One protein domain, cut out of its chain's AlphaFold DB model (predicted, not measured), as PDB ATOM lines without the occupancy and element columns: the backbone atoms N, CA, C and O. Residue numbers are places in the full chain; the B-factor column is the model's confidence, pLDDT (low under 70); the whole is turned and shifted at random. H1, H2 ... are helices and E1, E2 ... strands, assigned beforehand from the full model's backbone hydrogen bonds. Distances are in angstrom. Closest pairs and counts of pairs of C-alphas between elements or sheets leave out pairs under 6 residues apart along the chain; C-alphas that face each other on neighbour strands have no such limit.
ATOM      1  N   ASP A  12     -20.825   5.711  24.958       91.38
ATOM      2  CA  ASP A  12     -22.019   6.318  24.375       91.38
ATOM      3  C   ASP A  12     -23.093   6.478  25.447       91.38
ATOM      4  O   ASP A  12     -23.181   5.713  26.418       91.38
ATOM      5  N   SER A  13     -23.879   7.537  25.308       90.94
ATOM      6  CA  SER A  13     -24.956   7.820  26.245       90.94
ATOM      7  C   SER A  13     -25.927   6.640  26.351       90.94
ATOM      8  O   SER A  13     -26.178   5.905  25.396       90.94
ATOM      9  N   TYR A  14     -26.504   6.446  27.538       90.81
ATOM     10  CA  TYR A  14     -27.694   5.606  27.620       90.81
ATOM     11  C   TYR A  14     -28.855   6.314  26.931       90.81
ATOM     12  O   TYR A  14     -29.012   7.520  27.073       90.81
ATOM     13  N   THR A  15     -29.755   5.563  26.313       91.12
ATOM     14  CA  THR A  15     -31.094   6.058  25.983       91.12
ATOM     15  C   THR A  15     -32.072   5.790  27.132       91.12
ATOM     16  O   THR A  15     -31.904   4.860  27.928       91.12
ATOM     17  N   LEU A  16     -33.158   6.570  27.211       90.88
ATOM     18  CA  LEU A  16     -34.216   6.324  28.201       90.88
ATOM     19  C   LEU A  16     -34.852   4.932  28.052       90.88
ATOM     20  O   LEU A  16     -35.245   4.328  29.048       90.88
ATOM     21  N   ASP A  17     -34.956   4.409  26.829       87.50
ATOM     22  CA  ASP A  17     -35.528   3.083  26.587       87.50
ATOM     23  C   ASP A  17     -34.578   1.948  26.991       87.50
ATOM     24  O   ASP A  17     -35.025   0.926  27.522       87.50
ATOM     25  N   GLU A  18     -33.266   2.130  26.839       87.44
ATOM     26  CA  GLU A  18     -32.279   1.184  27.370       87.44
ATOM     27  C   GLU A  18     -32.338   1.119  28.890       87.44
ATOM     28  O   GLU A  18     -32.408   0.024  29.447       87.44
ATOM     29  N   LEU A  19     -32.424   2.264  29.571       86.75
ATOM     30  CA  LEU A  19     -32.527   2.303  31.032       86.75
ATOM     31  C   LEU A  19     -33.786   1.602  31.573       86.75
ATOM     32  O   LEU A  19     -33.789   1.155  32.719       86.75
ATOM     33  N   LYS A  20     -34.834   1.403  30.763       83.19
ATOM     34  CA  LYS A  20     -36.002   0.589  31.155       83.19
ATOM     35  C   LYS A  20     -35.730  -0.920  31.133       83.19
ATOM     36  O   LYS A  20     -36.454  -1.670  31.780       83.19
ATOM     37  N   SER A  21     -34.729  -1.381  30.380       80.56
ATOM     38  CA  SER A  21     -34.531  -2.806  30.053       80.56
ATOM     39  C   SER A  21     -33.125  -3.355  30.334       80.56
ATOM     40  O   SER A  21     -32.889  -4.564  30.199       80.56
ATOM     41  N   VAL A  22     -32.188  -2.487  30.713       80.00
ATOM     42  CA  VAL A  22     -30.805  -2.808  31.073       80.00
ATOM     43  C   VAL A  22     -30.622  -2.544  32.561       80.00
ATOM     44  O   VAL A  22     -30.949  -1.460  33.039       80.00
ATOM     45  N   SER A  23     -30.104  -3.532  33.286       84.00
ATOM     46  CA  SER A  23     -29.598  -3.322  34.642       84.00
ATOM     47  C   SER A  23     -28.155  -2.846  34.576       84.00
ATOM     48  O   SER A  23     -27.383  -3.306  33.737       84.00
ATOM     49  N   LEU A  24     -27.789  -1.944  35.479       86.12
ATOM     50  CA  LEU A  24     -26.401  -1.572  35.683       86.12
ATOM     51  C   LEU A  24     -25.630  -2.753  36.302       86.12
ATOM     52  O   LEU A  24     -26.220  -3.550  37.043       86.12
ATOM     53  N   PRO A  25     -24.315  -2.857  36.041       81.31
ATOM     54  CA  PRO A  25     -23.454  -3.828  36.705       81.31
ATOM     55  C   PRO A  25     -23.582  -3.760  38.234       81.31
ATOM     56  O   PRO A  25     -23.796  -2.694  38.812       81.31
ATOM     57  N   THR A  26     -23.457  -4.906  38.906       74.06
ATOM     58  CA  THR A  26     -23.645  -4.995  40.368       74.06
ATOM     59  C   THR A  26     -22.415  -4.546  41.161       74.06
ATOM     60  O   THR A  26     -22.573  -3.995  42.249       74.06
ATOM     61  N   ASN A  27     -21.213  -4.703  40.598       78.19
ATOM     62  CA  ASN A  27     -19.943  -4.261  41.179       78.19
ATOM     63  C   ASN A  27     -19.412  -3.049  40.402       78.19
ATOM     64  O   ASN A  27     -18.615  -3.183  39.482       78.19
ATOM     65  N   LEU A  28     -19.890  -1.847  40.731       78.69
ATOM     66  CA  LEU A  28     -19.463  -0.629  40.027       78.69
ATOM     67  C   LEU A  28     -18.192  -0.034  40.637       78.69
ATOM     68  O   LEU A  28     -17.361   0.535  39.929       78.69
ATOM     69  N   ALA A  29     -18.052  -0.131  41.956       76.88
ATOM     70  CA  ALA A  29     -16.892   0.330  42.704       76.88
ATOM     71  C   ALA A  29     -16.156  -0.854  43.337       76.88
ATOM     72  O   ALA A  29     -16.792  -1.754  43.886       76.88
ATOM     73  N   LEU A  30     -14.823  -0.787  43.380       70.12
ATOM     74  CA  LEU A  30     -13.991  -1.780  44.082       70.12
ATOM     75  C   LEU A  30     -14.327  -1.861  45.578       70.12
ATOM     76  O   LEU A  30     -14.204  -2.906  46.220       70.12
ATOM     77  N   HIS A  31     -14.770  -0.737  46.141       67.94
ATOM     78  CA  HIS A  31     -15.264  -0.630  47.505       67.94
ATOM     79  C   HIS A  31     -16.638   0.038  47.488       67.94
ATOM     80  O   HIS A  31     -16.751   1.266  47.502       67.94
ATOM     81  N   ALA A  32     -17.685  -0.784  47.434       67.19
ATOM     82  CA  ALA A  32     -19.057  -0.328  47.605       67.19
ATOM     83  C   ALA A  32     -19.402  -0.214  49.098       67.19
ATOM     84  O   ALA A  32     -19.008  -1.047  49.921       67.19
ATOM     85  N   HIS A  33     -20.166   0.818  49.449       63.97
ATOM     86  CA  HIS A  33     -20.698   0.996  50.799       63.97
ATOM     87  C   HIS A  33     -22.222   0.877  50.733       63.97
ATOM     88  O   HIS A  33     -22.885   1.862  50.393       63.97
ATOM     89  N   PRO A  34     -22.789  -0.317  51.004       63.62
ATOM     90  CA  PRO A  34     -24.225  -0.513  50.902       63.62
ATOM     91  C   PRO A  34     -24.943   0.402  51.894       63.62
ATOM     92  O   PRO A  34     -24.608   0.454  53.080       63.62
ATOM     93  N   ILE A  35     -25.943   1.129  51.400       71.81
ATOM     94  CA  ILE A  35     -26.796   1.969  52.237       71.81
ATOM     95  C   ILE A  35     -27.790   1.060  52.959       71.81
ATOM     96  O   ILE A  35     -28.507   0.287  52.327       71.81
ATOM     97  N   GLN A  36     -27.855   1.165  54.288       68.31
ATOM     98  CA  GLN A  36     -28.907   0.499  55.049       68.31
ATOM     99  C   GLN A  36     -30.247   1.180  54.764       68.31
ATOM    100  O   GLN A  36     -30.423   2.370  55.036       68.31
ATOM    101  N   VAL A  37     -31.186   0.415  54.215       76.00
ATOM    102  CA  VAL A  37     -32.550   0.859  53.921       76.00
ATOM    103  C   VAL A  37     -33.555   0.136  54.807       76.00
ATOM    104  O   VAL A  37     -33.408  -1.049  55.101       76.00
ATOM    105  N   GLU A  38     -34.576   0.868  55.244       76.94
ATOM    106  CA  GLU A  38     -35.752   0.288  55.895       76.94
ATOM    107  C   GLU A  38     -36.537  -0.560  54.885       76.94
ATOM    108  O   GLU A  38     -36.561  -0.255  53.688       76.94
ATOM    109  N   GLU A  39     -37.204  -1.611  55.362       69.75
ATOM    110  CA  GLU A  39     -38.014  -2.484  54.514       69.75
ATOM    111  C   GLU A  39     -39.057  -1.669  53.725       69.75
ATOM    112  O   GLU A  39     -39.811  -0.874  54.286       69.75
ATOM    113  N   GLY A  40     -39.073  -1.836  52.399       67.06
ATOM    114  CA  GLY A  40     -39.988  -1.128  51.497       67.06
ATOM    115  C   GLY A  40     -39.534   0.265  51.033       67.06
ATOM    116  O   GLY A  40     -40.225   0.862  50.208       67.06
ATOM    117  N   LYS A  41     -38.384   0.783  51.490       81.00
ATOM    118  CA  LYS A  41     -37.773   2.006  50.935       81.00
ATOM    119  C   LYS A  41     -36.672   1.667  49.933       81.00
ATOM    120  O   LYS A  41     -35.845   0.795  50.175       81.00
ATOM    121  N   SER A  42     -36.634   2.405  48.826       87.12
ATOM    122  CA  SER A  42     -35.529   2.311  47.869       87.12
ATOM    123  C   SER A  42     -34.296   3.082  48.352       87.12
ATOM    124  O   SER A  42     -34.419   4.102  49.039       87.12
ATOM    125  N   GLU A  43     -33.105   2.633  47.956       88.88
ATOM    126  CA  GLU A  43     -31.831   3.281  48.288       88.88
ATOM    127  C   GLU A  43     -31.767   4.722  47.775       88.88
ATOM    128  O   GLU A  43     -31.272   5.608  48.471       88.88
ATOM    129  N   TYR A  44     -32.332   4.987  46.599       92.19
ATOM    130  CA  TYR A  44     -32.481   6.324  46.037       92.19
ATOM    131  C   TYR A  44     -33.344   7.219  46.923       92.19
ATOM    132  O   TYR A  44     -32.925   8.321  47.271       92.19
ATOM    133  N   SER A  45     -34.518   6.739  47.347       91.81
ATOM    134  CA  SER A  45     -35.412   7.524  48.207       91.81
ATOM    135  C   SER A  45     -34.735   7.855  49.535       91.81
ATOM    136  O   SER A  45     -34.799   8.995  49.991       91.81
ATOM    137  N   LYS A  46     -34.020   6.883  50.121       92.25
ATOM    138  CA  LYS A  46     -33.244   7.096  51.346       92.25
ATOM    139  C   LYS A  46     -32.087   8.075  51.132       92.25
ATOM    140  O   LYS A  46     -31.855   8.941  51.969       92.25
ATOM    141  N   THR A  47     -31.399   7.997  49.996       93.25
ATOM    142  CA  THR A  47     -30.319   8.931  49.641       93.25
ATOM    143  C   THR A  47     -30.845  10.359  49.495       93.25
ATOM    144  O   THR A  47     -30.241  11.281  50.033       93.25
ATOM    145  N   MET A  48     -32.003  10.559  48.858       94.25
ATOM    146  CA  MET A  48     -32.635  11.883  48.748       94.25
ATOM    147  C   MET A  48     -33.108  12.423  50.105       94.25
ATOM    148  O   MET A  48     -33.012  13.624  50.366       94.25
ATOM    149  N   GLU A  49     -33.610  11.550  50.983       93.25
ATOM    150  CA  GLU A  49     -33.975  11.911  52.356       93.25
ATOM    151  C   GLU A  49     -32.755  12.418  53.137       93.25
ATOM    152  O   GLU A  49     -32.806  13.540  53.656       93.25
ATOM    153  N   ASN A  50     -31.676  11.626  53.138       94.06
ATOM    154  CA  ASN A  50     -30.408  11.924  53.806       94.06
ATOM    155  C   ASN A  50     -29.774  13.209  53.254       94.06
ATOM    156  O   ASN A  50     -29.393  14.084  54.024       94.06
ATOM    157  N   LEU A  51     -29.733  13.390  51.928       95.31
ATOM    158  CA  LEU A  51     -29.248  14.630  51.314       95.31
ATOM    159  C   LEU A  51     -30.038  15.847  51.790       95.31
ATOM    160  O   LEU A  51     -29.448  16.876  52.096       95.31
ATOM    161  N   GLY A  52     -31.360  15.728  51.925       95.50
ATOM    162  CA  GLY A  52     -32.169  16.804  52.488       95.50
ATOM    163  C   GLY A  52     -31.822  17.133  53.946       95.50
ATOM    164  O   GLY A  52     -31.880  18.299  54.331       95.50
ATOM    165  N   GLU A  53     -31.456  16.141  54.759       95.88
ATOM    166  CA  GLU A  53     -30.994  16.360  56.139       95.88
ATOM    167  C   GLU A  53     -29.620  17.036  56.172       95.88
ATOM    168  O   GLU A  53     -29.445  18.032  56.876       95.88
ATOM    169  N   VAL A  54     -28.674  16.552  55.361       96.31
ATOM    170  CA  VAL A  54     -27.332  17.135  55.253       96.31
ATOM    171  C   VAL A  54     -27.413  18.583  54.771       96.31
ATOM    172  O   VAL A  54     -26.837  19.451  55.414       96.31
ATOM    173  N   VAL A  55     -28.173  18.877  53.710       95.69
ATOM    174  CA  VAL A  55     -28.369  20.248  53.196       95.69
ATOM    175  C   VAL A  55     -28.952  21.165  54.260       95.69
ATOM    176  O   VAL A  55     -28.449  22.269  54.456       95.69
ATOM    177  N   SER A  56     -29.974  20.699  54.983       95.44
ATOM    178  CA  SER A  56     -30.579  21.481  56.066       95.44
ATOM    179  C   SER A  56     -29.548  21.852  57.128       95.44
ATOM    180  O   SER A  56     -29.501  22.990  57.592       95.44
ATOM    181  N   GLU A  57     -28.694  20.899  57.497       96.50
ATOM    182  CA  GLU A  57     -27.670  21.116  58.511       96.50
ATOM    183  C   GLU A  57     -26.506  21.980  58.006       96.50
ATOM    184  O   GLU A  57     -26.011  22.826  58.755       96.50
ATOM    185  N   LEU A  58     -26.101  21.820  56.743       96.00
ATOM    186  CA  LEU A  58     -25.106  22.669  56.088       96.00
ATOM    187  C   LEU A  58     -25.588  24.119  56.037       96.00
ATOM    188  O   LEU A  58     -24.902  24.991  56.563       96.00
ATOM    189  N   ASN A  59     -26.790  24.373  55.516       94.31
ATOM    190  CA  ASN A  59     -27.369  25.718  55.456       94.31
ATOM    191  C   ASN A  59     -27.480  26.345  56.853       94.31
ATOM    192  O   ASN A  59     -27.141  27.512  57.048       94.31
ATOM    193  N   ARG A  60     -27.879  25.559  57.863       95.25
ATOM    194  CA  ARG A  60     -27.977  26.029  59.251       95.25
ATOM    195  C   ARG A  60     -26.622  26.417  59.853       95.25
ATOM    196  O   ARG A  60     -26.559  27.387  60.607       95.25
ATOM    197  N   ARG A  61     -25.561  25.638  59.609       95.56
ATOM    198  CA  ARG A  61     -24.228  25.873  60.203       95.56
ATOM    199  C   ARG A  61     -23.393  26.879  59.418       95.56
ATOM    200  O   ARG A  61     -22.612  27.615  60.016       95.56
ATOM    201  N   LEU A  62     -23.529  26.887  58.099       93.88
ATOM    202  CA  LEU A  62     -22.682  27.669  57.212       93.88
ATOM    203  C   LEU A  62     -23.291  29.026  56.848       93.88
ATOM    204  O   LEU A  62     -22.534  29.972  56.632       93.88
ATOM    205  N   GLY A  63     -24.620  29.162  56.861       87.88
ATOM    206  CA  GLY A  63     -25.295  30.385  56.427       87.88
ATOM    207  C   GLY A  63     -25.053  30.635  54.938       87.88
ATOM    208  O   GLY A  63     -25.270  29.743  54.127       87.88
ATOM    209  N   ASP A  64     -24.549  31.819  54.591       84.12
ATOM    210  CA  ASP A  64     -24.346  32.253  53.198       84.12
ATOM    211  C   ASP A  64     -23.045  31.732  52.549       84.12
ATOM    212  O   ASP A  64     -22.627  32.225  51.499       84.12
ATOM    213  N   GLU A  65     -22.345  30.772  53.164       87.44
ATOM    214  CA  GLU A  65     -21.149  30.190  52.540       87.44
ATOM    215  C   GLU A  65     -21.526  29.425  51.271       87.44
ATOM    216  O   GLU A  65     -22.254  28.430  51.308       87.44
ATOM    217  N   LYS A  66     -20.960  29.848  50.139       87.50
ATOM    218  CA  LYS A  66     -21.120  29.129  48.880       87.50
ATOM    219  C   LYS A  66     -20.307  27.833  48.930       87.50
ATOM    220  O   LYS A  66     -19.079  27.852  48.896       87.50
ATOM    221  N   CYS A  67     -21.011  26.712  48.998       93.75
ATOM    222  CA  CYS A  67     -20.472  25.363  48.888       93.75
ATOM    223  C   CYS A  67     -21.347  24.557  47.930       93.75
ATOM    224  O   CYS A  67     -22.521  24.885  47.751       93.75
ATOM    225  N   ALA A  68     -20.776  23.534  47.301       96.44
ATOM    226  CA  ALA A  68     -21.499  22.693  46.357       96.44
ATOM    227  C   ALA A  68     -21.254  21.213  46.635       96.44
ATOM    228  O   ALA A  68     -20.160  20.842  47.055       96.44
ATOM    229  N   PHE A  69     -22.238  20.355  46.367       97.38
ATOM    230  CA  PHE A  69     -21.951  18.923  46.290       97.38
ATOM    231  C   PHE A  69     -21.264  18.593  44.970       97.38
ATOM    232  O   PHE A  69     -21.692  19.065  43.919       97.38
ATOM    233  N   GLY A  70     -20.226  17.764  45.036       96.19
ATOM    234  CA  GLY A  70     -19.607  17.110  43.887       96.19
ATOM    235  C   GLY A  70     -19.985  15.632  43.798       96.19
ATOM    236  O   GLY A  70     -20.891  15.149  44.488       96.19
ATOM    237  N   GLY A  71     -19.270  14.906  42.940       92.69
ATOM    238  CA  GLY A  71     -19.322  13.444  42.907       92.69
ATOM    239  C   GLY A  71     -20.718  12.874  42.628       92.69
ATOM    240  O   GLY A  71     -21.511  13.439  41.873       92.69
ATOM    241  N   SER A  72     -21.028  11.723  43.229       93.12
ATOM    242  CA  SER A  72     -22.310  11.042  43.002       93.12
ATOM    243  C   SER A  72     -23.501  11.801  43.590       93.12
ATOM    244  O   SER A  72     -24.587  11.756  43.015       93.12
ATOM    245  N   MET A  73     -23.307  12.559  44.676       95.38
ATOM    246  CA  MET A  73     -24.374  13.371  45.270       95.38
ATOM    247  C   MET A  73     -24.855  14.458  44.311       95.38
ATOM    248  O   MET A  73     -26.064  14.616  44.146       95.38
ATOM    249  N   ALA A  74     -23.936  15.141  43.618       96.81
ATOM    250  CA  ALA A  74     -24.287  16.079  42.554       96.81
ATOM    251  C   ALA A  74     -25.142  15.399  41.474       96.81
ATOM    252  O   ALA A  74     -26.234  15.869  41.165       96.81
ATOM    253  N   MET A  75     -24.691  14.244  40.966       97.19
ATOM    254  CA  MET A  75     -25.411  13.475  39.944       97.19
ATOM    255  C   MET A  75     -26.842  13.129  40.375       97.19
ATOM    256  O   MET A  75     -27.791  13.354  39.624       97.19
ATOM    257  N   TYR A  76     -27.022  12.587  41.582       96.75
ATOM    258  CA  TYR A  76     -28.346  12.178  42.055       96.75
ATOM    259  C   TYR A  76     -29.299  13.357  42.210       96.75
ATOM    260  O   TYR A  76     -30.493  13.228  41.935       96.75
ATOM    261  N   LEU A  77     -28.773  14.499  42.644       97.00
ATOM    262  CA  LEU A  77     -29.543  15.716  42.829       97.00
ATOM    263  C   LEU A  77     -29.953  16.359  41.501       97.00
ATOM    264  O   LEU A  77     -31.110  16.764  41.374       97.00
ATOM    265  N   LEU A  78     -29.053  16.382  40.515       97.50
ATOM    266  CA  LEU A  78     -29.341  16.816  39.146       97.50
ATOM    267  C   LEU A  78     -30.479  15.979  38.546       97.50
ATOM    268  O   LEU A  78     -31.514  16.515  38.147       97.50
ATOM    269  N   TRP A  79     -30.359  14.650  38.599       97.25
ATOM    270  CA  TRP A  79     -31.410  13.746  38.125       97.25
ATOM    271  C   TRP A  79     -32.726  13.891  38.891       97.25
ATOM    272  O   TRP A  79     -33.794  13.882  38.284       97.25
ATOM    273  N   ASN A  80     -32.678  14.040  40.217       95.69
ATOM    274  CA  ASN A  80     -33.873  14.291  41.024       95.69
ATOM    275  C   ASN A  80     -34.596  15.571  40.591       95.69
ATOM    276  O   ASN A  80     -35.823  15.593  40.581       95.69
ATOM    277  N   ASN A  81     -33.853  16.629  40.261       95.06
ATOM    278  CA  ASN A  81     -34.442  17.875  39.795       95.06
ATOM    279  C   ASN A  81     -35.073  17.705  38.404       95.06
ATOM    280  O   ASN A  81     -36.248  18.015  38.235       95.06
ATOM    281  N   LEU A  82     -34.351  17.097  37.459       95.69
ATOM    282  CA  LEU A  82     -34.859  16.847  36.106       95.69
ATOM    283  C   LEU A  82     -36.134  15.982  36.105       95.69
ATOM    284  O   LEU A  82     -37.109  16.327  35.447       95.69
ATOM    285  N   MET A  83     -36.183  14.908  36.903       95.06
ATOM    286  CA  MET A  83     -37.377  14.049  37.023       95.06
ATOM    287  C   MET A  83     -38.575  14.742  37.701       95.06
ATOM    288  O   MET A  83     -39.710  14.280  37.577       95.06
ATOM    289  N   LYS A  84     -38.354  15.823  38.465       93.50
ATOM    290  CA  LYS A  84     -39.447  16.656  38.999       93.50
ATOM    291  C   LYS A  84     -39.993  17.613  37.947       93.50
ATOM    292  O   LYS A  84     -41.187  17.898  37.965       93.50
ATOM    293  N   GLU A  85     -39.121  18.125  37.084       93.75
ATOM    294  CA  GLU A  85     -39.487  19.030  35.993       93.75
ATOM    295  C   GLU A  85     -40.206  18.290  34.861       93.75
ATOM    296  O   GLU A  85     -41.175  18.810  34.307       93.75
ATOM    297  N   ASP A  86     -39.790  17.056  34.573       94.56
ATOM    298  CA  ASP A  86     -40.425  16.179  33.597       94.56
ATOM    299  C   ASP A  86     -40.641  14.774  34.175       94.56
ATOM    300  O   ASP A  86     -39.743  13.932  34.212       94.56
ATOM    301  N   SER A  87     -41.881  14.497  34.585       91.69
ATOM    302  CA  SER A  87     -42.271  13.205  35.158       91.69
ATOM    303  C   SER A  87     -42.287  12.047  34.154       91.69
ATOM    304  O   SER A  87     -42.538  10.912  34.557       91.69
ATOM    305  N   SER A  88     -42.112  12.308  32.852       91.12
ATOM    306  CA  SER A  88     -41.962  11.243  31.850       91.12
ATOM    307  C   SER A  88     -40.572  10.601  31.890       91.12
ATOM    308  O   SER A  88     -40.402   9.464  31.440       91.12
ATOM    309  N   ILE A  89     -39.599  11.300  32.478       94.38
ATOM    310  CA  ILE A  89     -38.273  10.784  32.780       94.38
ATOM    311  C   ILE A  89     -38.358  10.050  34.120       94.38
ATOM    312  O   ILE A  89     -38.570  10.657  35.168       94.38
ATOM    313  N   ASP A  90     -38.158   8.735  34.099       91.44
ATOM    314  CA  ASP A  90     -37.997   7.941  35.316       91.44
ATOM    315  C   ASP A  90     -36.840   6.960  35.153       91.44
ATOM    316  O   ASP A  90     -36.915   5.991  34.397       91.44
ATOM    317  N   ILE A  91     -35.757   7.238  35.875       94.00
ATOM    318  CA  ILE A  91     -34.570   6.384  35.928       94.00
ATOM    319  C   ILE A  91     -34.249   5.944  37.362       94.00
ATOM    320  O   ILE A  91     -33.125   5.522  37.647       94.00
ATOM    321  N   LYS A  92     -35.207   6.049  38.298       93.06
ATOM    322  CA  LYS A  92     -34.964   5.801  39.732       93.06
ATOM    323  C   LYS A  92     -34.418   4.407  40.009       93.06
ATOM    324  O   LYS A  92     -33.570   4.259  40.883       93.06
ATOM    325  N   ASP A  93     -34.847   3.405  39.250       91.44
ATOM    326  CA  ASP A  93     -34.338   2.037  39.380       91.44
ATOM    327  C   ASP A  93     -32.850   1.932  39.030       91.44
ATOM    328  O   ASP A  93     -32.102   1.226  39.707       91.44
ATOM    329  N   ARG A  94     -32.383   2.704  38.046       92.69
ATOM    330  CA  ARG A  94     -30.966   2.761  37.665       92.69
ATOM    331  C   ARG A  94     -30.154   3.539  38.684       92.69
ATOM    332  O   ARG A  94     -29.065   3.113  39.051       92.69
ATOM    333  N   LEU A  95     -30.706   4.623  39.224       94.00
ATOM    334  CA  LEU A  95     -30.071   5.332  40.334       94.00
ATOM    335  C   LEU A  95     -29.981   4.447  41.587       94.00
ATOM    336  O   LEU A  95     -28.944   4.450  42.242       94.00
ATOM    337  N   ASN A  96     -31.003   3.631  41.884       92.00
ATOM    338  CA  ASN A  96     -30.953   2.633  42.959       92.00
ATOM    339  C   ASN A  96     -29.799   1.644  42.754       92.00
ATOM    340  O   ASN A  96     -29.012   1.422  43.671       92.00
ATOM    341  N   GLU A  97     -29.674   1.056  41.562       90.50
ATOM    342  CA  GLU A  97     -28.574   0.135  41.249       90.50
ATOM    343  C   GLU A  97     -27.210   0.820  41.352       90.50
ATOM    344  O   GLU A  97     -26.297   0.278  41.974       90.50
ATOM    345  N   ARG A  98     -27.088   2.048  40.830       91.62
ATOM    346  CA  ARG A  98     -25.849   2.824  40.917       91.62
ATOM    347  C   ARG A  98     -25.454   3.121  42.361       91.62
ATOM    348  O   ARG A  98     -24.262   3.115  42.673       91.62
ATOM    349  N   ILE A  99     -26.426   3.380  43.232       91.31
ATOM    350  CA  ILE A  99     -26.202   3.567  44.666       91.31
ATOM    351  C   ILE A  99     -25.750   2.246  45.303       91.31
ATOM    352  O   ILE A  99     -24.751   2.237  46.017       91.31
ATOM    353  N   ARG A 100     -26.419   1.119  45.022       87.69
ATOM    354  CA  ARG A 100     -26.061  -0.192  45.601       87.69
ATOM    355  C   ARG A 100     -24.657  -0.655  45.225       87.69
ATOM    356  O   ARG A 100     -23.912  -1.076  46.102       87.69
ATOM    357  N   GLY A 101     -24.312  -0.584  43.940       83.50
ATOM    358  CA  GLY A 101     -23.013  -1.039  43.433       83.50
ATOM    359  C   GLY A 101     -21.879  -0.035  43.654       83.50
ATOM    360  O   GLY A 101     -20.736  -0.299  43.288       83.50
ATOM    361  N   GLY A 102     -22.197   1.141  44.198       82.69
ATOM    362  CA  GLY A 102     -21.346   2.319  44.196       82.69
ATOM    363  C   GLY A 102     -20.698   2.688  45.524       82.69
ATOM    364  O   GLY A 102     -21.115   2.271  46.605       82.69
ATOM    365  N   LYS A 103     -19.713   3.585  45.430       83.62
ATOM    366  CA  LYS A 103     -19.263   4.413  46.553       83.62
ATOM    367  C   LYS A 103     -20.082   5.709  46.574       83.62
ATOM    368  O   LYS A 103     -20.201   6.364  45.536       83.62
ATOM    369  N   ASN A 104     -20.658   6.042  47.727       85.38
ATOM    370  CA  ASN A 104     -21.624   7.134  47.896       85.38
ATOM    371  C   ASN A 104     -21.159   8.102  48.989       85.38
ATOM    372  O   ASN A 104     -21.799   8.220  50.035       85.38
ATOM    373  N   ASP A 105     -20.018   8.744  48.757       88.31
ATOM    374  CA  ASP A 105     -19.472   9.741  49.678       88.31
ATOM    375  C   ASP A 105     -20.176  11.093  49.490       88.31
ATOM    376  O   ASP A 105     -20.660  11.417  48.403       88.31
ATOM    377  N   TYR A 106     -20.243  11.883  50.560       94.19
ATOM    378  CA  TYR A 106     -20.751  13.251  50.502       94.19
ATOM    379  C   TYR A 106     -19.575  14.198  50.286       94.19
ATOM    380  O   TYR A 106     -18.947  14.641  51.242       94.19
ATOM    381  N   ASP A 107     -19.294  14.500  49.024       95.56
ATOM    382  CA  ASP A 107     -18.210  15.396  48.627       95.56
ATOM    383  C   ASP A 107     -18.676  16.858  48.667       95.56
ATOM    384  O   ASP A 107     -19.402  17.307  47.776       95.56
ATOM    385  N   LEU A 108     -18.268  17.615  49.688       96.81
ATOM    386  CA  LEU A 108     -18.552  19.047  49.798       96.81
ATOM    387  C   LEU A 108     -17.385  19.865  49.243       96.81
ATOM    388  O   LEU A 108     -16.303  19.921  49.825       96.81
ATOM    389  N   MET A 109     -17.621  20.528  48.119       95.19
ATOM    390  CA  MET A 109     -16.640  21.331  47.400       95.19
ATOM    391  C   MET A 109     -16.645  22.782  47.869       95.19
ATOM    392  O   MET A 109     -17.707  23.403  48.005       95.19
ATOM    393  N   LEU A 110     -15.442  23.323  48.074       92.19
ATOM    394  CA  LEU A 110     -15.213  24.677  48.569       92.19
ATOM    395  C   LEU A 110     -14.192  25.454  47.730       92.19
ATOM    396  O   LEU A 110     -13.212  24.899  47.216       92.19
ATOM    397  N   GLU A 111     -14.380  26.773  47.731       86.25
ATOM    398  CA  GLU A 111     -13.434  27.765  47.214       86.25
ATOM    399  C   GLU A 111     -12.078  27.760  47.942       86.25
ATOM    400  O   GLU A 111     -11.941  27.305  49.086       86.25
ATOM    401  N   SER A 112     -11.059  28.324  47.281       80.00
ATOM    402  CA  SER A 112      -9.690  28.399  47.811       80.00
ATOM    403  C   SER A 112      -9.605  29.150  49.131       80.00
ATOM    404  O   SER A 112     -10.205  30.206  49.325       80.00
ATOM    405  N   GLY A 113      -8.834  28.582  50.062       79.50
ATOM    406  CA  GLY A 113      -8.591  29.165  51.381       79.50
ATOM    407  C   GLY A 113      -9.774  29.100  52.355       79.50
ATOM    408  O   GLY A 113      -9.676  29.650  53.448       79.50
ATOM    409  N   ARG A 114     -10.891  28.436  52.012       86.06
ATOM    410  CA  ARG A 114     -12.086  28.375  52.881       86.06
ATOM    411  C   ARG A 114     -12.153  27.150  53.792       86.06
ATOM    412  O   ARG A 114     -12.840  27.212  54.812       86.06
ATOM    413  N   LYS A 115     -11.427  26.074  53.464       88.12
ATOM    414  CA  LYS A 115     -11.483  24.760  54.141       88.12
ATOM    415  C   LYS A 115     -11.531  24.846  55.669       88.12
ATOM    416  O   LYS A 115     -12.517  24.414  56.258       88.12
ATOM    417  N   ASN A 116     -10.522  25.451  56.303       89.19
ATOM    418  CA  ASN A 116     -10.437  25.516  57.770       89.19
ATOM    419  C   ASN A 116     -11.643  26.229  58.386       89.19
ATOM    420  O   ASN A 116     -12.292  25.678  59.268       89.19
ATOM    421  N   SER A 117     -12.001  27.403  57.857       91.62
ATOM    422  CA  SER A 117     -13.137  28.177  58.368       91.62
ATOM    423  C   SER A 117     -14.472  27.437  58.240       91.62
ATOM    424  O   SER A 117     -15.324  27.531  59.122       91.62
ATOM    425  N   VAL A 118     -14.659  26.669  57.162       94.06
ATOM    426  CA  VAL A 118     -15.867  25.863  56.957       94.06
ATOM    427  C   VAL A 118     -15.884  24.677  57.916       94.06
ATOM    428  O   VAL A 118     -16.890  24.465  58.585       94.06
ATOM    429  N   MET A 119     -14.776  23.945  58.055       95.25
ATOM    430  CA  MET A 119     -14.678  22.826  58.999       95.25
ATOM    431  C   MET A 119     -14.915  23.267  60.451       95.25
ATOM    432  O   MET A 119     -15.644  22.599  61.184       95.25
ATOM    433  N   GLU A 120     -14.388  24.428  60.851       95.00
ATOM    434  CA  GLU A 120     -14.647  25.034  62.164       95.00
ATOM    435  C   GLU A 120     -16.136  25.348  62.367       95.00
ATOM    436  O   GLU A 120     -16.710  24.987  63.396       95.00
ATOM    437  N   LYS A 121     -16.802  25.957  61.373       95.69
ATOM    438  CA  LYS A 121     -18.256  26.218  61.416       95.69
ATOM    439  C   LYS A 121     -19.082  24.936  61.480       95.69
ATOM    440  O   LYS A 121     -20.117  24.890  62.147       95.69
ATOM    441  N   LEU A 122     -18.624  23.879  60.811       96.06
ATOM    442  CA  LEU A 122     -19.220  22.550  60.902       96.06
ATOM    443  C   LEU A 122     -18.910  21.855  62.231       96.06
ATOM    444  O   LEU A 122     -19.481  20.801  62.488       96.06
ATOM    445  N   GLY A 123     -18.086  22.435  63.106       95.38
ATOM    446  CA  GLY A 123     -17.752  21.866  64.409       95.38
ATOM    447  C   GLY A 123     -16.893  20.605  64.314       95.38
ATOM    448  O   GLY A 123     -16.999  19.733  65.179       95.38
ATOM    449  N   PHE A 124     -16.091  20.482  63.255       96.25
ATOM    450  CA  PHE A 124     -15.152  19.377  63.086       96.25
ATOM    451  C   PHE A 124     -14.049  19.472  64.142       96.25
ATOM    452  O   PHE A 124     -13.585  20.560  64.479       96.25
ATOM    453  N   LYS A 125     -13.641  18.327  64.693       94.19
ATOM    454  CA  LYS A 125     -12.534  18.264  65.659       94.19
ATOM    455  C   LYS A 125     -11.194  18.264  64.926       94.19
ATOM    456  O   LYS A 125     -11.140  17.930  63.749       94.19
ATOM    457  N   ASP A 126     -10.092  18.500  65.635       92.75
ATOM    458  CA  ASP A 126      -8.739  18.471  65.054       92.75
ATOM    459  C   ASP A 126      -8.431  17.189  64.258       92.75
ATOM    460  O   ASP A 126      -7.720  17.234  63.256       92.75
ATOM    461  N   SER A 127      -8.945  16.034  64.699       93.19
ATOM    462  CA  SER A 127      -8.806  14.764  63.973       93.19
ATOM    463  C   SER A 127      -9.516  14.785  62.623       93.19
ATOM    464  O   SER A 127      -8.970  14.302  61.638       93.19
ATOM    465  N   ASP A 128     -10.710  15.365  62.593       92.38
ATOM    466  CA  ASP A 128     -11.587  15.446  61.427       92.38
ATOM    467  C   ASP A 128     -11.022  16.466  60.434       92.38
ATOM    468  O   ASP A 128     -10.922  16.198  59.241       92.38
ATOM    469  N   MET A 129     -10.537  17.605  60.945       91.88
ATOM    470  CA  MET A 129      -9.870  18.638  60.151       91.88
ATOM    471  C   MET A 129      -8.605  18.117  59.466       91.88
ATOM    472  O   MET A 129      -8.365  18.433  58.306       91.88
ATOM    473  N   LYS A 130      -7.806  17.287  60.153       90.25
ATOM    474  CA  LYS A 130      -6.607  16.660  59.566       90.25
ATOM    475  C   LYS A 130      -6.928  15.660  58.462       90.25
ATOM    476  O   LYS A 130      -6.123  15.495  57.555       90.25
ATOM    477  N   LEU A 131      -8.058  14.968  58.575       90.88
ATOM    478  CA  LEU A 131      -8.532  14.026  57.561       90.88
ATOM    479  C   LEU A 131      -9.384  14.710  56.485       90.88
ATOM    480  O   LEU A 131      -9.840  14.032  55.570       90.88
ATOM    481  N   GLU A 132      -9.631  16.016  56.629       93.88
ATOM    482  CA  GLU A 132     -10.543  16.806  55.804       93.88
ATOM    483  C   GLU A 132     -11.924  16.151  55.650       93.88
ATOM    484  O   GLU A 132     -12.547  16.214  54.595       93.88
ATOM    485  N   ARG A 133     -12.416  15.502  56.710       95.00
ATOM    486  CA  ARG A 133     -13.710  14.813  56.706       95.00
ATOM    487  C   ARG A 133     -14.318  14.725  58.094       95.00
ATOM    488  O   ARG A 133     -13.603  14.511  59.069       95.00
ATOM    489  N   GLY A 134     -15.637  14.828  58.188       94.81
ATOM    490  CA  GLY A 134     -16.346  14.802  59.467       94.81
ATOM    491  C   GLY A 134     -17.849  14.598  59.322       94.81
ATOM    492  O   GLY A 134     -18.381  14.516  58.219       94.81
ATOM    493  N   LEU A 135     -18.550  14.484  60.453       95.69
ATOM    494  CA  LEU A 135     -19.988  14.205  60.456       95.69
ATOM    495  C   LEU A 135     -20.830  15.481  60.312       95.69
ATOM    496  O   LEU A 135     -20.742  16.395  61.135       95.69
ATOM    497  N   VAL A 136     -21.743  15.479  59.342       95.69
ATOM    498  CA  VAL A 136     -22.818  16.467  59.182       95.69
ATOM    499  C   VAL A 136     -24.141  15.715  59.109       95.69
ATOM    500  O   VAL A 136     -24.296  14.822  58.285       95.69
ATOM    501  N   ALA A 137     -25.081  16.023  60.007       94.25
ATOM    502  CA  ALA A 137     -26.339  15.275  60.144       94.25
ATOM    503  C   ALA A 137     -26.138  13.739  60.231       94.25
ATOM    504  O   ALA A 137     -26.900  12.974  59.660       94.25
ATOM    505  N   ASN A 138     -25.100  13.279  60.946       92.31
ATOM    506  CA  ASN A 138     -24.685  11.866  61.056       92.31
ATOM    507  C   ASN A 138     -24.168  11.210  59.761       92.31
ATOM    508  O   ASN A 138     -23.934  10.001  59.745       92.31
ATOM    509  N   HIS A 139     -23.922  11.986  58.708       92.44
ATOM    510  CA  HIS A 139     -23.305  11.516  57.474       92.44
ATOM    511  C   HIS A 139     -21.854  11.975  57.397       92.44
ATOM    512  O   HIS A 139     -21.542  13.113  57.741       92.44
ATOM    513  N   MET A 140     -20.962  11.082  56.967       93.81
ATOM    514  CA  MET A 140     -19.570  11.438  56.714       93.81
ATOM    515  C   MET A 140     -19.500  12.311  55.463       93.81
ATOM    516  O   MET A 140     -19.914  11.871  54.392       93.81
ATOM    517  N   VAL A 141     -18.994  13.529  55.625       95.75
ATOM    518  CA  VAL A 141     -18.807  14.517  54.564       95.75
ATOM    519  C   VAL A 141     -17.317  14.757  54.389       95.75
ATOM    520  O   VAL A 141     -16.637  15.134  55.346       95.75
ATOM    521  N   ASP A 142     -16.837  14.547  53.169       95.62
ATOM    522  CA  ASP A 142     -15.466  14.822  52.762       95.62
ATOM    523  C   ASP A 142     -15.400  16.272  52.243       95.62
ATOM    524  O   ASP A 142     -16.234  16.716  51.453       95.62
ATOM    525  N   ILE A 143     -14.435  17.045  52.738       94.81
ATOM    526  CA  ILE A 143     -14.270  18.465  52.434       94.81
ATOM    527  C   ILE A 143     -13.221  18.612  51.343       94.81
ATOM    528  O   ILE A 143     -12.015  18.547  51.582       94.81
ATOM    529  N   LEU A 144     -13.684  18.857  50.124       91.12
ATOM    530  CA  LEU A 144     -12.823  18.924  48.958       91.12
ATOM    531  C   LEU A 144     -12.479  20.368  48.621       91.12
ATOM    532  O   LEU A 144     -13.342  21.248  48.560       91.12
ATOM    533  N   HIS A 145     -11.199  20.609  48.346       86.19
ATOM    534  CA  HIS A 145     -10.813  21.854  47.709       86.19
ATOM    535  C   HIS A 145     -11.043  21.697  46.210       86.19
ATOM    536  O   HIS A 145     -10.296  20.994  45.542       86.19
ATOM    537  N   ARG A 146     -12.146  22.266  45.727       86.12
ATOM    538  CA  ARG A 146     -12.565  22.222  44.325       86.12
ATOM    539  C   ARG A 146     -13.309  23.523  44.025       86.12
ATOM    540  O   ARG A 146     -14.533  23.560  44.148       86.12
ATOM    541  N   PRO A 147     -12.573  24.610  43.754       85.69
ATOM    542  CA  PRO A 147     -13.182  25.904  43.484       85.69
ATOM    543  C   PRO A 147     -13.994  25.858  42.187       85.69
ATOM    544  O   PRO A 147     -13.704  25.079  41.274       85.69
ATOM    545  N   GLU A 148     -15.018  26.703  42.114       90.69
ATOM    546  CA  GLU A 148     -15.864  26.822  40.935       90.69
ATOM    547  C   GLU A 148     -15.051  27.331  39.737       90.69
ATOM    548  O   GLU A 148     -14.309  28.315  39.810       90.69
ATOM    549  N   LYS A 149     -15.216  26.656  38.600       93.06
ATOM    550  CA  LYS A 149     -14.605  27.045  37.333       93.06
ATOM    551  C   LYS A 149     -15.471  28.114  36.660       93.06
ATOM    552  O   LYS A 149     -16.695  28.005  36.622       93.06
ATOM    553  N   ARG A 150     -14.851  29.157  36.104       93.00
ATOM    554  CA  ARG A 150     -15.546  30.306  35.497       93.00
ATOM    555  C   ARG A 150     -16.456  29.884  34.346       93.00
ATOM    556  O   ARG A 150     -17.561  30.408  34.228       93.00
ATOM    557  N   SER A 151     -15.995  28.962  33.505       96.25
ATOM    558  CA  SER A 151     -16.779  28.442  32.379       96.25
ATOM    559  C   SER A 151     -17.792  27.370  32.794       96.25
ATOM    560  O   SER A 151     -18.620  26.981  31.974       96.25
ATOM    561  N   PHE A 152     -17.745  26.903  34.046       96.62
ATOM    562  CA  PHE A 152     -18.580  25.819  34.563       96.62
ATOM    563  C   PHE A 152     -19.156  26.187  35.937       96.62
ATOM    564  O   PHE A 152     -18.812  25.561  36.943       96.62
ATOM    565  N   PRO A 153     -20.020  27.215  36.005       95.75
ATOM    566  CA  PRO A 153     -20.633  27.611  37.261       95.75
ATOM    567  C   PRO A 153     -21.474  26.465  37.829       95.75
ATOM    568  O   PRO A 153     -22.161  25.751  37.088       95.75
ATOM    569  N   ASN A 154     -21.425  26.315  39.148       96.44
ATOM    570  CA  ASN A 154     -22.221  25.349  39.885       96.44
ATOM    571  C   ASN A 154     -23.712  25.637  39.685       96.44
ATOM    572  O   ASN A 154     -24.154  26.791  39.703       96.44
ATOM    573  N   GLU A 155     -24.498  24.577  39.533       95.62
ATOM    574  CA  GLU A 155     -25.937  24.686  39.346       95.62
ATOM    575  C   GLU A 155     -26.633  24.838  40.690       95.62
ATOM    576  O   GLU A 155     -26.284  24.190  41.678       95.62
ATOM    577  N   LYS A 156     -27.636  25.711  40.731       94.94
ATOM    578  CA  LYS A 156     -28.501  25.853  41.895       94.94
ATOM    579  C   LYS A 156     -29.680  24.899  41.752       94.94
ATOM    580  O   LYS A 156     -30.358  24.903  40.731       94.94
ATOM    581  N   ILE A 157     -29.962  24.154  42.808       94.06
ATOM    582  CA  ILE A 157     -31.064  23.194  42.877       94.06
ATOM    583  C   ILE A 157     -31.888  23.399  44.150       94.06
ATOM    584  O   ILE A 157     -31.418  24.007  45.113       94.06
ATOM    585  N   ILE A 158     -33.108  22.853  44.168       90.81
ATOM    586  CA  ILE A 158     -34.011  22.930  45.324       90.81
ATOM    587  C   ILE A 158     -34.217  21.540  45.943       90.81
ATOM    588  O   ILE A 158     -34.767  20.621  45.324       90.81
ATOM    589  N   ILE A 159     -33.843  21.400  47.216       88.31
ATOM    590  CA  ILE A 159     -33.987  20.174  48.009       88.31
ATOM    591  C   ILE A 159     -34.779  20.505  49.270       88.31
ATOM    592  O   ILE A 159     -34.337  21.311  50.079       88.31
ATOM    593  N   LYS A 160     -35.952  19.880  49.456       86.56
ATOM    594  CA  LYS A 160     -36.854  20.153  50.596       86.56
ATOM    595  C   LYS A 160     -37.049  21.669  50.826       86.56
ATOM    596  O   LYS A 160     -36.867  22.152  51.937       86.56
ATOM    597  N   GLU A 161     -37.366  22.398  49.750       87.50
ATOM    598  CA  GLU A 161     -37.593  23.859  49.739       87.50
ATOM    599  C   GLU A 161     -36.361  24.725  50.059       87.50
ATOM    600  O   GLU A 161     -36.474  25.943  50.167       87.50
ATOM    601  N   GLN A 162     -35.176  24.124  50.164       90.19
ATOM    602  CA  GLN A 162     -33.925  24.835  50.388       90.19
ATOM    603  C   GLN A 162     -33.079  24.852  49.125       90.19
ATOM    604  O   GLN A 162     -32.944  23.838  48.437       90.19
ATOM    605  N   GLU A 163     -32.500  26.013  48.838       92.31
ATOM    606  CA  GLU A 163     -31.519  26.153  47.771       92.31
ATOM    607  C   GLU A 163     -30.186  25.537  48.204       92.31
ATOM    608  O   GLU A 163     -29.755  25.683  49.352       92.31
ATOM    609  N   PHE A 164     -29.533  24.855  47.272       95.25
ATOM    610  CA  PHE A 164     -28.165  24.376  47.430       95.25
ATOM    611  C   PHE A 164     -27.462  24.355  46.072       95.25
ATOM    612  O   PHE A 164     -28.128  24.357  45.035       95.25
ATOM    613  N   TYR A 165     -26.128  24.338  46.066       96.50
ATOM    614  CA  TYR A 165     -25.358  24.244  44.827       96.50
ATOM    615  C   TYR A 165     -24.855  22.820  44.583       96.50
ATOM    616  O   TYR A 165     -24.518  22.081  45.509       96.50
ATOM    617  N   VAL A 166     -24.764  22.440  43.317       97.00
ATOM    618  CA  VAL A 166     -24.128  21.201  42.863       97.00
ATOM    619  C   VAL A 166     -23.133  21.506  41.761       97.00
ATOM    620  O   VAL A 166     -23.275  22.496  41.042       97.00
ATOM    621  N   GLN A 167     -22.115  20.662  41.644       97.25
ATOM    622  CA  GLN A 167     -21.124  20.767  40.585       97.25
ATOM    623  C   GLN A 167     -21.799  20.810  39.219       97.25
ATOM    624  O   GLN A 167     -22.755  20.074  38.963       97.25
ATOM    625  N   ASN A 168     -21.264  21.644  38.333       97.88
ATOM    626  CA  ASN A 168     -21.705  21.685  36.951       97.88
ATOM    627  C   ASN A 168     -21.622  20.276  36.304       97.88
ATOM    628  O   ASN A 168     -20.610  19.580  36.472       97.88
ATOM    629  N   PRO A 169     -22.646  19.829  35.556       98.19
ATOM    630  CA  PRO A 169     -22.679  18.497  34.952       98.19
ATOM    631  C   PRO A 169     -21.609  18.296  33.870       98.19
ATOM    632  O   PRO A 169     -21.064  17.198  33.766       98.19
ATOM    633  N   TYR A 170     -21.244  19.338  33.110       98.44
ATOM    634  CA  TYR A 170     -20.147  19.258  32.138       98.44
ATOM    635  C   TYR A 170     -18.797  19.077  32.837       98.44
ATOM    636  O   TYR A 170     -18.007  18.225  32.440       98.44
ATOM    637  N   ASP A 171     -18.557  19.838  33.911       97.69
ATOM    638  CA  ASP A 171     -17.350  19.711  34.737       97.69
ATOM    639  C   ASP A 171     -17.243  18.299  35.334       97.69
ATOM    640  O   ASP A 171     -16.220  17.626  35.211       97.69
ATOM    641  N   SER A 172     -18.356  17.802  35.881       97.50
ATOM    642  CA  SER A 172     -18.457  16.453  36.445       97.50
ATOM    643  C   SER A 172     -18.181  15.365  35.406       97.50
ATOM    644  O   SER A 172     -17.471  14.403  35.709       97.50
ATOM    645  N   LEU A 173     -18.712  15.507  34.186       98.38
ATOM    646  CA  LEU A 173     -18.470  14.580  33.079       98.38
ATOM    647  C   LEU A 173     -16.991  14.573  32.676       98.38
ATOM    648  O   LEU A 173     -16.396  13.499  32.573       98.38
ATOM    649  N   PHE A 174     -16.372  15.744  32.513       97.81
ATOM    650  CA  PHE A 174     -14.948  15.825  32.182       97.81
ATOM    651  C   PHE A 174     -14.059  15.200  33.255       97.81
ATOM    652  O   PHE A 174     -13.089  14.528  32.901       97.81
ATOM    653  N   GLU A 175     -14.394  15.331  34.541       95.12
ATOM    654  CA  GLU A 175     -13.667  14.630  35.604       95.12
ATOM    655  C   GLU A 175     -13.714  13.106  35.426       95.12
ATOM    656  O   GLU A 175     -12.693  12.439  35.590       95.12
ATOM    657  N   LYS A 176     -14.879  12.536  35.079       96.06
ATOM    658  CA  LYS A 176     -15.023  11.081  34.882       96.06
ATOM    659  C   LYS A 176     -14.265  10.602  33.650       96.06
ATOM    660  O   LYS A 176     -13.539   9.615  33.736       96.06
ATOM    661  N   LEU A 177     -14.372  11.330  32.538       96.81
ATOM    662  CA  LEU A 177     -13.636  11.009  31.315       96.81
ATOM    663  C   LEU A 177     -12.119  11.117  31.531       96.81
ATOM    664  O   LEU A 177     -11.383  10.214  31.152       96.81
ATOM    665  N   THR A 178     -11.651  12.150  32.237       94.62
ATOM    666  CA  THR A 178     -10.231  12.318  32.605       94.62
ATOM    667  C   THR A 178      -9.754  11.178  33.512       94.62
ATOM    668  O   THR A 178      -8.668  10.636  33.301       94.62
ATOM    669  N   ALA A 179     -10.568  10.777  34.498       93.06
ATOM    670  CA  ALA A 179     -10.249   9.672  35.398       93.06
ATOM    671  C   ALA A 179     -10.130   8.330  34.661       93.06
ATOM    672  O   ALA A 179      -9.300   7.505  35.041       93.06
ATOM    673  N   LEU A 180     -10.902   8.125  33.589       94.69
ATOM    674  CA  LEU A 180     -10.796   6.962  32.705       94.69
ATOM    675  C   LEU A 180      -9.598   7.066  31.753       94.69
ATOM    676  O   LEU A 180      -8.824   6.118  31.669       94.69
ATOM    677  N   ALA A 181      -9.380   8.217  31.115       94.44
ATOM    678  CA  ALA A 181      -8.344   8.407  30.099       94.44
ATOM    679  C   ALA A 181      -6.910   8.406  30.655       94.44
ATOM    680  O   ALA A 181      -6.001   7.910  29.992       94.44
ATOM    681  N   TYR A 182      -6.688   8.951  31.857       91.56
ATOM    682  CA  TYR A 182      -5.335   9.205  32.375       91.56
ATOM    683  C   TYR A 182      -5.075   8.555  33.731       91.56
ATOM    684  O   TYR A 182      -5.992   8.520  34.559       91.56
ATOM    685  N   PRO A 183      -3.852   8.054  33.990       86.44
ATOM    686  CA  PRO A 183      -3.478   7.480  35.279       86.44
ATOM    687  C   PRO A 183      -3.869   8.385  36.447       86.44
ATOM    688  O   PRO A 183      -3.578   9.581  36.448       86.44
ATOM    689  N   GLN A 184      -4.540   7.812  37.442       83.25
ATOM    690  CA  GLN A 184      -4.886   8.511  38.676       83.25
ATOM    691  C   GLN A 184      -3.910   8.054  39.745       83.25
ATOM    692  O   GLN A 184      -3.954   6.899  40.144       83.25
ATOM    693  N   ILE A 185      -3.013   8.923  40.190       80.31
ATOM    694  CA  ILE A 185      -1.961   8.538  41.132       80.31
ATOM    695  C   ILE A 185      -2.451   8.734  42.573       80.31
ATOM    696  O   ILE A 185      -3.040   9.766  42.888       80.31
ATOM    697  N   ASP A 186      -2.250   7.737  43.436       77.00
ATOM    698  CA  ASP A 186      -2.528   7.836  44.871       77.00
ATOM    699  C   ASP A 186      -1.422   8.591  45.633       77.00
ATOM    700  O   ASP A 186      -0.372   8.941  45.087       77.00
ATOM    701  N   ASP A 187      -1.627   8.822  46.931       70.12
ATOM    702  CA  ASP A 187      -0.660   9.537  47.778       70.12
ATOM    703  C   ASP A 187       0.715   8.840  47.842       70.12
ATOM    704  O   ASP A 187       1.747   9.482  48.070       70.12
ATOM    705  N   SER A 188       0.746   7.526  47.599       76.00
ATOM    706  CA  SER A 188       1.963   6.708  47.571       76.00
ATOM    707  C   SER A 188       2.675   6.736  46.216       76.00
ATOM    708  O   SER A 188       3.782   6.211  46.105       76.00
ATOM    709  N   GLY A 189       2.102   7.385  45.200       75.81
ATOM    710  CA  GLY A 189       2.667   7.428  43.856       75.81
ATOM    711  C   GLY A 189       2.264   6.249  42.968       75.81
ATOM    712  O   GLY A 189       2.802   6.133  41.868       75.81
ATOM    713  N   ASN A 190       1.342   5.390  43.411       84.56
ATOM    714  CA  ASN A 190       0.874   4.256  42.620       84.56
ATOM    715  C   ASN A 190      -0.320   4.655  41.759       84.56
ATOM    716  O   ASN A 190      -1.169   5.444  42.174       84.56
ATOM    717  N   GLU A 191      -0.421   4.065  40.573       86.81
ATOM    718  CA  GLU A 191      -1.621   4.201  39.760       86.81
ATOM    719  C   GLU A 191      -2.798   3.478  40.421       86.81
ATOM    720  O   GLU A 191      -2.732   2.298  40.772       86.81
ATOM    721  N   ARG A 192      -3.889   4.217  40.601       84.44
ATOM    722  CA  ARG A 192      -5.159   3.704  41.088       84.44
ATOM    723  C   ARG A 192      -5.829   2.910  39.973       84.44
ATOM    724  O   ARG A 192      -5.909   3.407  38.846       84.44
ATOM    725  N   PRO A 193      -6.384   1.731  40.292       87.38
ATOM    726  CA  PRO A 193      -7.181   0.987  39.334       87.38
ATOM    727  C   PRO A 193      -8.364   1.838  38.875       87.38
ATOM    728  O   PRO A 193      -8.980   2.574  39.657       87.38
ATOM    729  N   LYS A 194      -8.660   1.734  37.587       89.19
ATOM    730  CA  LYS A 194      -9.823   2.366  36.983       89.19
ATOM    731  C   LYS A 194     -11.084   1.648  37.453       89.19
ATOM    732  O   LYS A 194     -11.091   0.430  37.583       89.19
ATOM    733  N   GLU A 195     -12.145   2.401  37.727       88.75
ATOM    734  CA  GLU A 195     -13.392   1.839  38.252       88.75
ATOM    735  C   GLU A 195     -14.514   1.918  37.212       88.75
ATOM    736  O   GLU A 195     -14.760   2.980  36.632       88.75
ATOM    737  N   LEU A 196     -15.259   0.819  37.055       90.44
ATOM    738  CA  LEU A 196     -16.402   0.715  36.142       90.44
ATOM    739  C   LEU A 196     -17.448   1.818  36.381       90.44
ATOM    740  O   LEU A 196     -18.039   2.348  35.437       90.44
ATOM    741  N   LYS A 197     -17.625   2.239  37.642       91.12
ATOM    742  CA  LYS A 197     -18.534   3.330  38.019       91.12
ATOM    743  C   LYS A 197     -18.276   4.628  37.263       91.12
ATOM    744  O   LYS A 197     -19.225   5.366  37.044       91.12
ATOM    745  N   TRP A 198     -17.028   4.940  36.900       93.31
ATOM    746  CA  TRP A 198     -16.729   6.207  36.235       93.31
ATOM    747  C   TRP A 198     -17.293   6.240  34.820       93.31
ATOM    748  O   TRP A 198     -17.790   7.283  34.406       93.31
ATOM    749  N   GLY A 199     -17.287   5.107  34.113       94.50
ATOM    750  CA  GLY A 199     -17.922   5.017  32.801       94.50
ATOM    751  C   GLY A 199     -19.439   5.053  32.903       94.50
ATOM    752  O   GLY A 199     -20.073   5.837  32.206       94.50
ATOM    753  N   VAL A 200     -20.024   4.319  33.854       94.06
ATOM    754  CA  VAL A 200     -21.475   4.388  34.111       94.06
ATOM    755  C   VAL A 200     -21.918   5.811  34.475       94.06
ATOM    756  O   VAL A 200     -22.902   6.300  33.924       94.06
ATOM    757  N   ASP A 201     -21.174   6.508  35.339       95.88
ATOM    758  CA  ASP A 201     -21.438   7.911  35.680       95.88
ATOM    759  C   ASP A 201     -21.321   8.810  34.441       95.88
ATOM    760  O   ASP A 201     -22.191   9.647  34.215       95.88
ATOM    761  N   ALA A 202     -20.292   8.626  33.604       97.31
ATOM    762  CA  ALA A 202     -20.122   9.396  32.372       97.31
ATOM    763  C   ALA A 202     -21.312   9.218  31.414       97.31
ATOM    764  O   ALA A 202     -21.852  10.208  30.920       97.31
ATOM    765  N   LYS A 203     -21.780   7.981  31.210       96.19
ATOM    766  CA  LYS A 203     -22.958   7.685  30.378       96.19
ATOM    767  C   LYS A 203     -24.236   8.316  30.938       96.19
ATOM    768  O   LYS A 203     -25.038   8.859  30.176       96.19
ATOM    769  N   LEU A 204     -24.422   8.284  32.263       96.62
ATOM    770  CA  LEU A 204     -25.551   8.938  32.931       96.62
ATOM    771  C   LEU A 204     -25.483  10.466  32.806       96.62
ATOM    772  O   LEU A 204     -26.510  11.093  32.565       96.62
ATOM    773  N   TYR A 205     -24.303  11.079  32.928       98.31
ATOM    774  CA  TYR A 205     -24.143  12.518  32.709       98.31
ATOM    775  C   TYR A 205     -24.394  12.919  31.254       98.31
ATOM    776  O   TYR A 205     -25.052  13.928  31.027       98.31
ATOM    777  N   LYS A 206     -23.927  12.138  30.269       98.19
ATOM    778  CA  LYS A 206     -24.220  12.407  28.852       98.19
ATOM    779  C   LYS A 206     -25.728  12.407  28.586       98.19
ATOM    780  O   LYS A 206     -26.241  13.393  28.064       98.19
ATOM    781  N   LEU A 207     -26.437  11.372  29.051       97.69
ATOM    782  CA  LEU A 207     -27.896  11.311  28.927       97.69
ATOM    783  C   LEU A 207     -28.579  12.482  29.645       97.69
ATOM    784  O   LEU A 207     -29.490  13.091  29.087       97.69
ATOM    785  N   TYR A 208     -28.139  12.818  30.864       98.19
ATOM    786  CA  TYR A 208     -28.657  13.980  31.589       98.19
ATOM    787  C   TYR A 208     -28.532  15.254  30.745       98.19
ATOM    788  O   TYR A 208     -29.522  15.956  30.574       98.19
ATOM    789  N   LEU A 209     -27.350  15.510  30.176       98.50
ATOM    790  CA  LEU A 209     -27.064  16.698  29.372       98.50
ATOM    791  C   LEU A 209     -27.880  16.746  28.074       98.50
ATOM    792  O   LEU A 209     -28.390  17.805  27.716       98.50
ATOM    793  N   GLN A 210     -28.054  15.614  27.387       98.19
ATOM    794  CA  GLN A 210     -28.920  15.534  26.203       98.19
ATOM    795  C   GLN A 210     -30.366  15.908  26.538       98.19
ATOM    796  O   GLN A 210     -31.004  16.658  25.797       98.19
ATOM    797  N   LEU A 211     -30.883  15.422  27.672       97.56
ATOM    798  CA  LEU A 211     -32.252  15.696  28.110       97.56
ATOM    799  C   LEU A 211     -32.420  17.130  28.633       97.56
ATOM    800  O   LEU A 211     -33.392  17.792  28.265       97.56
ATOM    801  N   SER A 212     -31.489  17.618  29.461       97.06
ATOM    802  CA  SER A 212     -31.553  18.959  30.058       97.06
ATOM    803  C   SER A 212     -31.420  20.051  29.003       97.06
ATOM    804  O   SER A 212     -32.204  21.002  28.984       97.06
ATOM    805  N   ASP A 213     -30.469  19.887  28.083       97.12
ATOM    806  CA  ASP A 213     -30.163  20.889  27.065       97.12
ATOM    807  C   ASP A 213     -30.999  20.686  25.795       97.12
ATOM    808  O   ASP A 213     -31.031  21.567  24.937       97.12
ATOM    809  N   LYS A 214     -31.721  19.558  25.701       97.06
ATOM    810  CA  LYS A 214     -32.561  19.155  24.561       97.06
ATOM    811  C   LYS A 214     -31.762  19.062  23.263       97.06
ATOM    812  O   LYS A 214     -32.182  19.579  22.228       97.06
ATOM    813  N   ILE A 215     -30.618  18.394  23.350       97.75
ATOM    814  CA  ILE A 215     -29.666  18.207  22.255       97.75
ATOM    815  C   ILE A 215     -29.485  16.723  21.939       97.75
ATOM    816  O   ILE A 215     -29.663  15.854  22.794       97.75
TER     817      ILE A 215
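This is residues 12 to 215 of the 336 residues of an uncharacterized protein of Candidatus Dojkabacteria bacterium (UniProt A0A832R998). A strongly twisted sheet of six strands curls round the long helix H2, while H3 crosses the opposite face of the sheet at its E6-E5 end. The helical hairpin of H7 and H8 sits beyond H3, with H8 packing on it; the short helices H5 and H6 lie near the E3-E4 end of the sheet, and H1 is far out near H4. The printed part has 204 residues with eight named helices and six named strands, in the order H1 H2 E1 H3 H4 E2 H5 H6 E3 E4 E5 E6 H7 H8. The mixed sheet runs E3 E4 E2 E1 E6 E5, and the class is mixed, helices and strands. The whole is compact, with a radius of gyration of the C-alphas of 16.8 A and spans of 48 by 43 by 40 A.

H1, residues 16 to 21, begins at C-alpha 16 (-34.216, 6.324, 28.201). H2, residues 43 to 62, is 27.5 A long, from C-alpha 43 (-31.831, 3.281, 48.288). Then come E1, 67 to 69, H3, 71 to 85, 22.0 A long, H4, 92 to 100, E2, 106 to 110, H5, 115 to 121, and H6, 126 to 130. E3, 133 to 136, E4, 139 to 145, 18.9 A long, E5, 155 to 159, and E6, 162 to 166, follow. H7, 169 to 181, is 18.2 A long; H8, 196 to 213, is 26.1 A long and ends at C-alpha 213 (-30.163, 20.889, 27.065).

H2, the hub, touches H4, the closest C-alphas being Tyr 44 and Asn 96, 5.0 A. H2 and H5 are on one face of the sheet; H3 and H5 lie on opposite faces. H3 has a height over the sheet of 8.6 A. E3 and E4 form a hairpin, with N 136 and O 139 at 2.9 A. E4 and E2 are parallel, N 108 and O 142 at 2.8 A; E2 and E1 antiparallel, N 109 and O 68 at 2.8 A; E1 and E6 parallel, N 69 and O 165 at 3.0 A. E5 and E6 form a hairpin, N 157 and O 164 at 2.9 A. H3, H7 and H8 form an up-and-down bundle, each helix running against the one before. H7 touches H8, the closest C-alphas being Lys 176 and Trp 198, 5.3 A. H6 only grazes the sheet. H1 and H4 are close but not clearly touching, 6.8 A between C-alphas 19 and 94. Every O i to N i+4 pair is within hydrogen-bond range in H2 to H8; in H1, 1 of 2.

The farthest C-alphas, Asp 17 and Asp 126, are 49.3 A apart. The printed part has no cut. The long links are H1 to H2 and H7 to H8. Mean pLDDT of the printed part is 90.6; residues 31 to 34, 36, 39 and 40 are under 70.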